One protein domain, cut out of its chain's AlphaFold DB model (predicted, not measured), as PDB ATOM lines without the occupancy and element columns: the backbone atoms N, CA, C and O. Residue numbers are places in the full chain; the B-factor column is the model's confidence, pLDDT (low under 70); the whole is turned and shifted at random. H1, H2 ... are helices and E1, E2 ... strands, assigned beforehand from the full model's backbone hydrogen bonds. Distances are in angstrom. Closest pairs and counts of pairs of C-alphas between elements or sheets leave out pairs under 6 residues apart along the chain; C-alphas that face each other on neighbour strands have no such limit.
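AT A GLANCE: This is residues 565 to 654 of the 715 residues of an uncharacterized protein of Candidatus Melainabacteria bacterium (UniProt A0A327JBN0). Two small three-stranded sheets are set one after the other along the longest axis, joined where E4 runs on into E5; H2 covers one face of the sheet E2 E6 E5, and H1 lies near the middle, between H2 and H3. The long loop of residues 614 to 626, between E3 and E4, reaches out at the end of the domain away from H2. The printed part has 90 residues with three named helices and six named strands, in the order E1 H1 E2 H2 E3 E4 E5 E6 H3. The sheets run E1 E4 E3 and E2 E6 E5, both antiparallel. The class is mixed, helices and strands; the whole is compact, with a radius of gyration of the C-alphas of 13.1 A and spans of 39 by 27 by 18 A.

IN THESE COORDINATES: E1, residues 565 to 568, begins with C-alpha 565 at (152.923, 91.324, 141.752). H1 is residues 576 to 582, 10.0 A long, and E2 is residues 583 to 585. H2, residues 593 to 602, is 14.2 A long and begins with C-alpha 593 at (155.939, 104.628, 122.899). E3 is residues 611 to 613; E4, residues 627 to 631, is 13.5 A long. E5 is residues 633 to 636, and E6, residues 639 to 643, is 13.6 A long. H3, residues 647 to 652, ends with C-alpha 652 at (167.408, 95.590, 134.223).

HOW THE PARTS SIT: E4 is the inner strand between E1 and E3: N 565 and O 630 are 2.8 A apart, and N 629 and O 611 2.8 A. E3 and E4 form a hairpin. E4 runs on into E5 at 42 degrees. E5 and E6 form a hairpin, with N 634 and O 641 2.8 A apart; E2 is on the other side of E6, with N 584 and O 642 2.8 A apart. H2 is on this sheet at a height over the sheet of 9.1 A, making two layers, a helix on one face of a sheet. It lies over E6 and, only just, with 3 C-alphas, over E5; it runs across the strands, at 79 degrees to E6 on the local plane. H1 only grazes this sheet, with residues 579 to 582. H1 touches H2 at a steep tilt of 62 degrees, opposite ways; their closest C-alphas, of Thr 576 and Gln 600, are 5.2 A apart. H1 touches H3 at a steep tilt of 60 degrees, opposite ways; their closest C-alphas, of Gly 582 and Ala 647, are 4.1 A apart. H2 and H3 are apart. In H2 and H3 every O i to N i+4 pair is within hydrogen-bond range; in H1 1 of 3 is, beside 2 of 4 O i to N i+3 pairs.

THE WHOLE: The two C-alphas farthest apart, of Ser 592 and Asp 618, are 40.2 A apart. The printed part has no cut, and the link E3 to E4, 13 residues, is long. The mean pLDDT of the printed part is 75.5; residues 571 to 574, 606 and 613 to 626 are under 70.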
ATOM      1  N   THR A 565     151.771  92.214 141.854       80.44
ATOM      2  CA  THR A 565     152.923  91.324 141.752       80.44
ATOM      3  C   THR A 565     154.098  91.926 142.512       80.44
ATOM      4  O   THR A 565     154.489  93.074 142.275       80.44
ATOM      5  N   GLU A 566     154.697  91.142 143.404       80.56
ATOM      6  CA  GLU A 566     155.942  91.509 144.072       80.56
ATOM      7  C   GLU A 566     157.155  91.187 143.196       80.56
ATOM      8  O   GLU A 566     157.358  90.049 142.770       80.56
ATOM      9  N   LEU A 567     158.024  92.172 142.982       75.88
ATOM     10  CA  LEU A 567     159.310  91.991 142.315       75.88
ATOM     11  C   LEU A 567     160.467  92.335 143.255       75.88
ATOM     12  O   LEU A 567     160.349  93.255 144.065       75.88
ATOM     13  N   PRO A 568     161.636  91.684 143.117       75.19
ATOM     14  CA  PRO A 568     162.850  92.162 143.759       75.19
ATOM     15  C   PRO A 568     163.159  93.597 143.333       75.19
ATOM     16  O   PRO A 568     162.984  93.958 142.164       75.19
ATOM     17  N   ARG A 569     163.692  94.389 144.263       72.38
ATOM     18  CA  ARG A 569     164.106  95.774 144.041       72.38
ATOM     19  C   ARG A 569     164.993  95.894 142.796       72.38
ATOM     20  O   ARG A 569     165.767  94.989 142.459       72.38
ATOM     21  N   MET A 570     164.873  97.032 142.113       71.56
ATOM     22  CA  MET A 570     165.567  97.342 140.860       71.56
ATOM     23  C   MET A 570     166.529  98.518 141.077       71.56
ATOM     24  O   MET A 570     166.185  99.653 140.742       71.56
ATOM     25  N   PRO A 571     167.730  98.285 141.647       61.47
ATOM     26  CA  PRO A 571     168.660  99.357 141.982       61.47
ATOM     27  C   PRO A 571     168.961 100.242 140.773       61.47
ATOM     28  O   PRO A 571     169.200  99.739 139.671       61.47
ATOM     29  N   LEU A 572     168.971 101.561 140.993       60.06
ATOM     30  CA  LEU A 572     169.277 102.590 139.985       60.06
ATOM     31  C   LEU A 572     168.285 102.661 138.805       60.06
ATOM     32  O   LEU A 572     168.478 103.459 137.888       60.06
ATOM     33  N   ARG A 573     167.223 101.847 138.820       66.38
ATOM     34  CA  ARG A 573     166.179 101.757 137.786       66.38
ATOM     35  C   ARG A 573     164.794 101.808 138.430       66.38
ATOM     36  O   ARG A 573     163.895 101.041 138.097       66.38
ATOM     37  N   GLU A 574     164.662 102.717 139.388       64.81
ATOM     38  CA  GLU A 574     163.456 102.942 140.181       64.81
ATOM     39  C   GLU A 574     162.654 104.099 139.571       64.81
ATOM     40  O   GLU A 574     163.217 105.106 139.132       64.81
ATOM     41  N   GLY A 575     161.331 103.944 139.507       70.62
ATOM     42  CA  GLY A 575     160.416 104.964 138.997       70.62
ATOM     43  C   GLY A 575     159.525 104.488 137.852       70.62
ATOM     44  O   GLY A 575     159.758 103.456 137.214       70.62
ATOM     45  N   THR A 576     158.485 105.273 137.579       79.94
ATOM     46  CA  THR A 576     157.409 104.915 136.639       79.94
ATOM     47  C   THR A 576     157.899 104.745 135.201       79.94
ATOM     48  O   THR A 576     157.337 103.951 134.455       79.94
ATOM     49  N   TRP A 577     158.981 105.433 134.811       81.12
ATOM     50  CA  TRP A 577     159.568 105.300 133.474       81.12
ATOM     51  C   TRP A 577     160.222 103.935 133.241       81.12
ATOM     52  O   TRP A 577     160.020 103.328 132.195       81.12
ATOM     53  N   TYR A 578     161.002 103.436 134.200       80.50
ATOM     54  CA  TYR A 578     161.607 102.108 134.090       80.50
ATOM     55  C   TYR A 578     160.531 101.035 134.170       80.50
ATOM     56  O   TYR A 578     160.462 100.153 133.321       80.50
ATOM     57  N   THR A 579     159.641 101.182 135.145       85.31
ATOM     58  CA  THR A 579     158.588 100.213 135.447       85.31
ATOM     59  C   THR A 579     157.614 100.030 134.282       85.31
ATOM     60  O   THR A 579     157.221  98.904 134.000       85.31
ATOM     61  N   SER A 580     157.312 101.084 133.512       83.81
ATOM     62  CA  SER A 580     156.455 100.972 132.320       83.81
ATOM     63  C   SER A 580     157.026 100.066 131.217       83.81
ATOM     64  O   SER A 580     156.261  99.554 130.405       83.81
ATOM     65  N   HIS A 581     158.340  99.806 131.191       85.75
ATOM     66  CA  HIS A 581     158.964  98.850 130.261       85.75
ATOM     67  C   HIS A 581     158.828  97.385 130.711       85.75
ATOM     68  O   HIS A 581     159.150  96.471 129.946       85.75
ATOM     69  N   GLY A 582     158.369  97.157 131.945       86.69
ATOM     70  CA  GLY A 582     158.008  95.835 132.451       86.69
ATOM     71  C   GLY A 582     156.651  95.339 131.944       86.69
ATOM     72  O   GLY A 582     156.411  94.137 131.996       86.69
ATOM     73  N   TYR A 583     155.798  96.230 131.426       89.88
ATOM     74  CA  TYR A 583     154.455  95.889 130.951       89.88
ATOM     75  C   TYR A 583     154.440  95.506 129.466       89.88
ATOM     76  O   TYR A 583     155.184  96.055 128.647       89.88
ATOM     77  N   VAL A 584     153.559  94.571 129.123       89.50
ATOM     78  CA  VAL A 584     153.266  94.088 127.768       89.50
ATOM     79  C   VAL A 584     151.768  94.181 127.499       89.50
ATOM     80  O   VAL A 584     150.975  94.209 128.433       89.50
ATOM     81  N   SER A 585     151.367  94.270 126.232       85.81
ATOM     82  CA  SER A 585     149.952  94.104 125.866       85.81
ATOM     83  C   SER A 585     149.485  92.669 126.146       85.81
ATOM     84  O   SER A 585     150.330  91.785 126.285       85.81
ATOM     85  N   ASP A 586     148.175  92.411 126.126       80.62
ATOM     86  CA  ASP A 586     147.619  91.049 126.253       80.62
ATOM     87  C   ASP A 586     148.262  90.030 125.288       80.62
ATOM     88  O   ASP A 586     148.539  88.901 125.680       80.62
ATOM     89  N   ASP A 587     148.631  90.451 124.073       76.88
ATOM     90  CA  ASP A 587     149.339  89.611 123.087       76.88
ATOM     91  C   ASP A 587     150.839  89.367 123.399       76.88
ATOM     92  O   ASP A 587     151.593  88.897 122.544       76.88
ATOM     93  N   GLY A 588     151.341  89.793 124.563       74.50
ATOM     94  CA  GLY A 588     152.750  89.672 124.972       74.50
ATOM     95  C   GLY A 588     153.734  90.614 124.254       74.50
ATOM     96  O   GLY A 588     154.946  90.573 124.503       74.50
ATOM     97  N   LYS A 589     153.242  91.494 123.370       83.12
ATOM     98  CA  LYS A 589     154.055  92.459 122.613       83.12
ATOM     99  C   LYS A 589     154.443  93.670 123.465       83.12
ATOM    100  O   LYS A 589     153.733  94.092 124.377       83.12
ATOM    101  N   THR A 590     155.595  94.259 123.144       83.12
ATOM    102  CA  THR A 590     156.058  95.497 123.788       83.12
ATOM    103  C   THR A 590     155.148  96.670 123.389       83.12
ATOM    104  O   THR A 590     154.956  96.877 122.188       83.12
ATOM    105  N   PRO A 591     154.622  97.464 124.343       85.25
ATOM    106  CA  PRO A 591     153.736  98.583 124.042       85.25
ATOM    107  C   PRO A 591     154.414  99.658 123.185       85.25
ATOM    108  O   PRO A 591     155.628  99.902 123.300       85.25
ATOM    109  N   SER A 592     153.612 100.349 122.367       82.50
ATOM    110  CA  SER A 592     154.065 101.518 121.609       82.50
ATOM    111  C   SER A 592     154.593 102.607 122.552       82.50
ATOM    112  O   SER A 592     154.254 102.644 123.734       82.50
ATOM    113  N   GLU A 593     155.422 103.531 122.061       75.06
ATOM    114  CA  GLU A 593     155.939 104.628 122.899       75.06
ATOM    115  C   GLU A 593     154.807 105.523 123.444       75.06
ATOM    116  O   GLU A 593     154.885 106.020 124.570       75.06
ATOM    117  N   ALA A 594     153.728 105.698 122.673       72.25
ATOM    118  CA  ALA A 594     152.549 106.448 123.096       72.25
ATOM    119  C   ALA A 594     151.805 105.732 124.233       72.25
ATOM    120  O   ALA A 594     151.496 106.359 125.248       72.25
ATOM    121  N   ASP A 595     151.590 104.422 124.105       76.12
ATOM    122  CA  ASP A 595     150.942 103.610 125.139       76.12
ATOM    123  C   ASP A 595     151.819 103.496 126.391       76.12
ATOM    124  O   ASP A 595     151.335 103.634 127.511       76.12
ATOM    125  N   ARG A 596     153.142 103.382 126.226       82.88
ATOM    126  CA  ARG A 596     154.099 103.352 127.341       82.88
ATOM    127  C   ARG A 596     154.080 104.636 128.167       82.88
ATOM    128  O   ARG A 596     154.198 104.578 129.389       82.88
ATOM    129  N   ARG A 597     153.895 105.799 127.531       75.06
ATOM    130  CA  ARG A 597     153.700 107.074 128.246       75.06
ATOM    131  C   ARG A 597     152.383 107.113 129.015       75.06
ATOM    132  O   ARG A 597     152.333 107.761 130.058       75.06
ATOM    133  N   LYS A 598     151.334 106.443 128.530       81.25
ATOM    134  CA  LYS A 598     150.070 106.307 129.267       81.25
ATOM    135  C   LYS A 598     150.238 105.378 130.470       81.25
ATOM    136  O   LYS A 598     149.921 105.798 131.572       81.25
ATOM    137  N   ILE A 599     150.879 104.218 130.294       83.12
ATOM    138  CA  ILE A 599     151.253 103.305 131.393       83.12
ATOM    139  C   ILE A 599     152.098 104.039 132.446       83.12
ATOM    140  O   ILE A 599     151.841 103.942 133.640       83.12
ATOM    141  N   GLN A 600     153.078 104.842 132.017       83.12
ATOM    142  CA  GLN A 600     153.898 105.649 132.923       83.12
ATOM    143  C   GLN A 600     153.069 106.654 133.743       83.12
ATOM    144  O   GLN A 600     153.381 106.874 134.914       83.12
ATOM    145  N   LYS A 601     152.062 107.294 133.134       80.81
ATOM    146  CA  LYS A 601     151.149 108.206 133.839       80.81
ATOM    147  C   LYS A 601     150.258 107.448 134.817       80.81
ATOM    148  O   LYS A 601     150.063 107.930 135.927       80.81
ATOM    149  N   GLU A 602     149.776 106.274 134.423       82.62
ATOM    150  CA  GLU A 602     148.897 105.440 135.241       82.62
ATOM    151  C   GLU A 602     149.604 104.939 136.504       82.62
ATOM    152  O   GLU A 602     149.084 105.112 137.599       82.62
ATOM    153  N   LEU A 603     150.856 104.483 136.383       81.31
ATOM    154  CA  LEU A 603     151.730 104.125 137.515       81.31
ATOM    155  C   LEU A 603     152.073 105.308 138.446       81.31
ATOM    156  O   LEU A 603     152.720 105.124 139.478       81.31
ATOM    157  N   GLY A 604     151.728 106.536 138.048       75.19
ATOM    158  CA  GLY A 604     151.879 107.742 138.857       75.19
ATOM    159  C   GLY A 604     150.654 108.087 139.708       75.19
ATOM    160  O   GLY A 604     150.782 108.961 140.564       75.19
ATOM    161  N   LYS A 605     149.501 107.442 139.480       79.56
ATOM    162  CA  LYS A 605     148.280 107.617 140.287       79.56
ATOM    163  C   LYS A 605     148.389 106.852 141.606       79.56
ATOM    164  O   LYS A 605     149.135 105.881 141.675       79.56
ATOM    165  N   GLU A 606     147.659 107.285 142.633       68.31
ATOM    166  CA  GLU A 606     147.762 106.731 143.994       68.31
ATOM    167  C   GLU A 606     147.454 105.230 144.044       68.31
ATOM    168  O   GLU A 606     148.281 104.462 144.534       68.31
ATOM    169  N   ASP A 607     146.368 104.799 143.401       71.75
ATOM    170  CA  ASP A 607     145.924 103.396 143.396       71.75
ATOM    171  C   ASP A 607     146.941 102.443 142.733       71.75
ATOM    172  O   ASP A 607     147.145 101.303 143.158       71.75
ATOM    173  N   ASN A 608     147.661 102.945 141.724       75.81
ATOM    174  CA  ASN A 608     148.595 102.182 140.890       75.81
ATOM    175  C   ASN A 608     150.071 102.488 141.188       75.81
ATOM    176  O   ASN A 608     150.969 102.056 140.455       75.81
ATOM    177  N   ARG A 609     150.342 103.248 142.255       78.19
ATOM    178  CA  ARG A 609     151.689 103.706 142.596       78.19
ATOM    179  C   ARG A 609     152.580 102.533 142.963       78.19
ATOM    180  O   ARG A 609     152.161 101.639 143.684       78.19
ATOM    181  N   ILE A 610     153.838 102.567 142.537       75.38
ATOM    182  CA  ILE A 610     154.859 101.606 142.976       75.38
ATOM    183  C   ILE A 610     154.967 101.670 144.506       75.38
ATOM    184  O   ILE A 610     155.345 102.710 145.046       75.38
ATOM    185  N   ALA A 611     154.643 100.568 145.182       70.12
ATOM    186  CA  ALA A 611     154.699 100.465 146.636       70.12
ATOM    187  C   ALA A 611     155.935  99.666 147.067       70.12
ATOM    188  O   ALA A 611     156.357  98.738 146.372       70.12
ATOM    189  N   TYR A 612     156.521 100.021 148.209       71.88
ATOM    190  CA  TYR A 612     157.552  99.204 148.849       71.88
ATOM    191  C   TYR A 612     156.875  98.185 149.757       71.88
ATOM    192  O   TYR A 612     155.912  98.519 150.443       71.88
ATOM    193  N   VAL A 613     157.354  96.945 149.716       63.88
ATOM    194  CA  VAL A 613     156.861  95.890 150.601       63.88
ATOM    195  C   VAL A 613     157.779  95.848 151.809       63.88
ATOM    196  O   VAL A 613     158.975  95.596 151.647       63.88
ATOM    197  N   ASP A 614     157.218  96.071 152.997       60.22
ATOM    198  CA  ASP A 614     157.920  95.841 154.256       60.22
ATOM    199  C   ASP A 614     158.150  94.334 154.414       60.22
ATOM    200  O   ASP A 614     157.277  93.569 154.821       60.22
ATOM    201  N   THR A 615     159.343  93.889 154.028       58.91
ATOM    202  CA  THR A 615     159.729  92.479 154.128       58.91
ATOM    203  C   THR A 615     160.142  92.072 155.546       58.91
ATOM    204  O   THR A 615     160.476  90.905 155.744       58.91
ATOM    205  N   ASN A 616     160.166  93.007 156.506       56.47
ATOM    206  CA  ASN A 616     160.663  92.796 157.868       56.47
ATOM    207  C   ASN A 616     159.576  92.961 158.953       56.47
ATOM    208  O   ASN A 616     159.829  92.578 160.094       56.47
ATOM    209  N   GLY A 617     158.396  93.489 158.614       51.47
ATOM    210  CA  GLY A 617     157.252  93.661 159.517       51.47
ATOM    211  C   GLY A 617     157.439  94.757 160.573       51.47
ATOM    212  O   GLY A 617     156.827  94.684 161.636       51.47
ATOM    213  N   ASP A 618     158.314  95.735 160.325       53.41
ATOM    214  CA  ASP A 618     158.646  96.815 161.264       53.41
ATOM    215  C   ASP A 618     157.832  98.106 161.040       53.41
ATOM    216  O   ASP A 618     158.020  99.091 161.763       53.41
ATOM    217  N   GLY A 619     156.929  98.106 160.053       51.72
ATOM    218  CA  GLY A 619     156.072  99.232 159.688       51.72
ATOM    219  C   GLY A 619     156.835 100.406 159.069       51.72
ATOM    220  O   GLY A 619     156.271 101.494 158.924       51.72
ATOM    221  N   LYS A 620     158.118 100.233 158.724       48.78
ATOM    222  CA  LYS A 620     158.985 101.298 158.210       48.78
ATOM    223  C   LYS A 620     159.433 100.958 156.795       48.78
ATOM    224  O   LYS A 620     160.170 100.007 156.584       48.78
ATOM    225  N   ALA A 621     159.083 101.819 155.836       52.62
ATOM    226  CA  ALA A 621     159.578 101.751 154.459       52.62
ATOM    227  C   ALA A 621     161.076 102.128 154.394       52.62
ATOM    228  O   ALA A 621     161.458 103.237 154.002       52.62
ATOM    229  N   ASN A 622     161.941 101.242 154.878       53.69
ATOM    230  CA  ASN A 622     163.374 101.454 154.995       53.69
ATOM    231  C   ASN A 622     164.089 101.013 153.713       53.69
ATOM    232  O   ASN A 622     163.705 100.081 153.019       53.69
ATOM    233  N   SER A 623     165.254 101.601 153.426       46.09
ATOM    234  CA  SER A 623     166.070 101.228 152.251       46.09
ATOM    235  C   SER A 623     166.538  99.754 152.206       46.09
ATOM    236  O   SER A 623     167.143  99.340 151.212       46.09
ATOM    237  N   ARG A 624     166.273  98.971 153.265       50.09
ATOM    238  CA  ARG A 624     166.540  97.528 153.374       50.09
ATOM    239  C   ARG A 624     165.411  96.662 152.800       50.09
ATOM    240  O   ARG A 624     165.630  95.458 152.663       50.09
ATOM    241  N   ASP A 625     164.282  97.254 152.419       57.97
ATOM    242  CA  ASP A 625     163.155  96.560 151.796       57.97
ATOM    243  C   ASP A 625     163.577  96.019 150.427       57.97
ATOM    244  O   ASP A 625     163.976  96.754 149.514       57.97
ATOM    245  N   LYS A 626     163.580  94.687 150.293       62.09
ATOM    246  CA  LYS A 626     164.148  94.007 149.116       62.09
ATOM    247  C   LYS A 626     163.164  93.866 147.959       62.09
ATOM    248  O   LYS A 626     163.585  93.419 146.889       62.09
ATOM    249  N   LYS A 627     161.891  94.219 148.143       74.12
ATOM    250  CA  LYS A 627     160.825  93.999 147.161       74.12
ATOM    251  C   LYS A 627     159.995  95.258 146.906       74.12
ATOM    252  O   LYS A 627     159.857  96.122 147.764       74.12
ATOM    253  N   VAL A 628     159.443  95.335 145.703       75.81
ATOM    254  CA  VAL A 628     158.490  96.355 145.259       75.81
ATOM    255  C   VAL A 628     157.206  95.671 144.801       75.81
ATOM    256  O   VAL A 628     157.264  94.618 144.171       75.81
ATOM    257  N   SER A 629     156.062  96.271 145.104       80.38
ATOM    258  CA  SER A 629     154.735  95.799 144.712       80.38
ATOM    259  C   SER A 629     154.194  96.640 143.557       80.38
ATOM    260  O   SER A 629     154.071  97.871 143.654       80.38
ATOM    261  N   LEU A 630     153.886  95.969 142.446       83.56
ATOM    262  CA  LEU A 630     153.418  96.564 141.195       83.56
ATOM    263  C   LEU A 630     152.037  96.028 140.809       83.56
ATOM    264  O   LEU A 630     151.784  94.847 141.031       83.56
ATOM    265  N   PRO A 631     151.167  96.826 140.170       84.75
ATOM    266  CA  PRO A 631     149.928  96.311 139.586       84.75
ATOM    267  C   PRO A 631     150.213  95.187 138.580       84.75
ATOM    268  O   PRO A 631     151.036  95.365 137.680       84.75
ATOM    269  N   THR A 632     149.555  94.035 138.716       83.94
ATOM    270  CA  THR A 632     149.746  92.898 137.792       83.94
ATOM    271  C   THR A 632     149.160  93.208 136.420       83.94
ATOM    272  O   THR A 632     149.746  92.849 135.400       83.94
ATOM    273  N   GLU A 633     148.047  93.938 136.391       85.12
ATOM    274  CA  GLU A 633     147.372  94.370 135.172       85.12
ATOM    275  C   GLU A 633     146.957  95.842 135.289       85.12
ATOM    276  O   GLU A 633     146.653  96.332 136.376       85.12
ATOM    277  N   LEU A 634     146.970  96.553 134.163       85.38
ATOM    278  CA  LEU A 634     146.507  97.930 134.023       85.38
ATOM    279  C   LEU A 634     145.553  98.009 132.833       85.38
ATOM    280  O   LEU A 634     145.926  97.637 131.718       85.38
ATOM    281  N   GLU A 635     144.350  98.533 133.050       84.31
ATOM    282  CA  GLU A 635     143.394  98.813 131.979       84.31
ATOM    283  C   GLU A 635     143.433 100.302 131.622       84.31
ATOM    284  O   GLU A 635     143.192 101.169 132.459       84.31
ATOM    285  N   ILE A 636     143.796 100.613 130.376       82.12
ATOM    286  CA  ILE A 636     143.985 101.982 129.887       82.12
ATOM    287  C   ILE A 636     143.289 102.109 128.535       82.12
ATOM    288  O   ILE A 636     143.645 101.413 127.584       82.12
ATOM    289  N   ASP A 637     142.324 103.025 128.429       78.94
ATOM    290  CA  ASP A 637     141.537 103.266 127.210       78.94
ATOM    291  C   ASP A 637     140.901 101.974 126.635       78.94
ATOM    292  O   ASP A 637     140.911 101.752 125.423       78.94
ATOM    293  N   GLY A 638     140.410 101.082 127.508       74.94
ATOM    294  CA  GLY A 638     139.822  99.786 127.134       74.94
ATOM    295  C   GLY A 638     140.827  98.727 126.657       74.94
ATOM    296  O   GLY A 638     140.423  97.670 126.175       74.94
ATOM    297  N   LYS A 639     142.138  98.992 126.765       82.44
ATOM    298  CA  LYS A 639     143.215  98.030 126.481       82.44
ATOM    299  C   LYS A 639     143.877  97.572 127.774       82.44
ATOM    300  O   LYS A 639     144.223  98.403 128.613       82.44
ATOM    301  N   LYS A 640     144.125  96.269 127.896       85.31
ATOM    302  CA  LYS A 640     144.804  95.680 129.053       85.31
ATOM    303  C   LYS A 640     146.302  95.519 128.803       85.31
ATOM    304  O   LYS A 640     146.742  95.098 127.729       85.31
ATOM    305  N   TYR A 641     147.079  95.886 129.816       88.19
ATOM    306  CA  TYR A 641     148.526  95.737 129.861       88.19
ATOM    307  C   TYR A 641     148.910  94.935 131.095       88.19
ATOM    308  O   TYR A 641     148.566  95.318 132.211       88.19
ATOM    309  N   LYS A 642     149.662  93.856 130.906       90.19
ATOM    310  CA  LYS A 642     150.077  92.954 131.981       90.19
ATOM    311  C   LYS A 642     151.548  93.130 132.296       90.19
ATOM    312  O   LYS A 642     152.354  93.412 131.405       90.19
ATOM    313  N   LEU A 643     151.915  92.960 133.558       88.50
ATOM    314  CA  LEU A 643     153.310  92.877 133.956       88.50
ATOM    315  C   LEU A 643     153.896  91.574 133.397       88.50
ATOM    316  O   LEU A 643     153.381  90.495 133.664       88.50
ATOM    317  N   ALA A 644     154.951  91.661 132.589       85.75
ATOM    318  CA  ALA A 644     155.551  90.470 131.996       85.75
ATOM    319  C   ALA A 644     156.219  89.586 133.064       85.75
ATOM    320  O   ALA A 644     156.875  90.104 133.966       85.75
ATOM    321  N   ASP A 645     156.214  88.263 132.880       82.50
ATOM    322  CA  ASP A 645     156.921  87.324 133.776       82.50
ATOM    323  C   ASP A 645     158.421  87.644 133.894       82.50
ATOM    324  O   ASP A 645     159.059  87.467 134.931       82.50
ATOM    325  N   ASN A 646     159.002  88.188 132.820       81.62
ATOM    326  CA  ASN A 646     160.384  88.652 132.778       81.62
ATOM    327  C   ASN A 646     160.531  90.176 132.958       81.62
ATOM    328  O   ASN A 646     161.562  90.733 132.566       81.62
ATOM    329  N   ALA A 647     159.549  90.857 133.560       83.81
ATOM    330  CA  ALA A 647     159.528  92.312 133.749       83.81
ATOM    331  C   ALA A 647     160.812  92.832 134.399       83.81
ATOM    332  O   ALA A 647     161.433  93.762 133.885       83.81
ATOM    333  N   ARG A 648     161.294  92.180 135.465       81.88
ATOM    334  CA  ARG A 648     162.563  92.562 136.102       81.88
ATOM    335  C   ARG A 648     163.739  92.480 135.128       81.88
ATOM    336  O   ARG A 648     164.552  93.396 135.072       81.88
ATOM    337  N   ALA A 649     163.841  91.407 134.348       79.38
ATOM    338  CA  ALA A 649     164.919  91.255 133.373       79.38
ATOM    339  C   ALA A 649     164.821  92.304 132.252       79.38
ATOM    340  O   ALA A 649     165.844  92.852 131.839       79.38
ATOM    341  N   ARG A 650     163.605  92.630 131.793       81.88
ATOM    342  CA  ARG A 650     163.350  93.706 130.819       81.88
ATOM    343  C   ARG A 650     163.805  95.064 131.346       81.88
ATOM    344  O   ARG A 650     164.505  95.782 130.640       81.88
ATOM    345  N   ILE A 651     163.474  95.378 132.597       81.19
ATOM    346  CA  ILE A 651     163.844  96.644 133.234       81.19
ATOM    347  C   ILE A 651     165.356  96.714 133.461       81.19
ATOM    348  O   ILE A 651     165.986  97.713 133.131       81.19
ATOM    349  N   MET A 652     165.968  95.636 133.952       74.81
ATOM    350  CA  MET A 652     167.408  95.590 134.223       74.81
ATOM    351  C   MET A 652     168.276  95.649 132.956       74.81
ATOM    352  O   MET A 652     169.423  96.088 133.042       74.81
ATOM    353  N   LYS A 653     167.740  95.276 131.784       79.06
ATOM    354  CA  LYS A 653     168.400  95.459 130.477       79.06
ATOM    355  C   LYS A 653     168.456  96.918 130.021       79.06
ATOM    356  O   LYS A 653     169.243  97.238 129.133       79.06
ATOM    357  N   LEU A 654     167.646  97.806 130.600       71.56
ATOM    358  CA  LEU A 654     167.694  99.224 130.262       71.56
ATOM    359  C   LEU A 654     168.996  99.850 130.777       71.56
ATOM    360  O   LEU A 654     169.482  99.478 131.855       71.56
TER     361      LEU A 654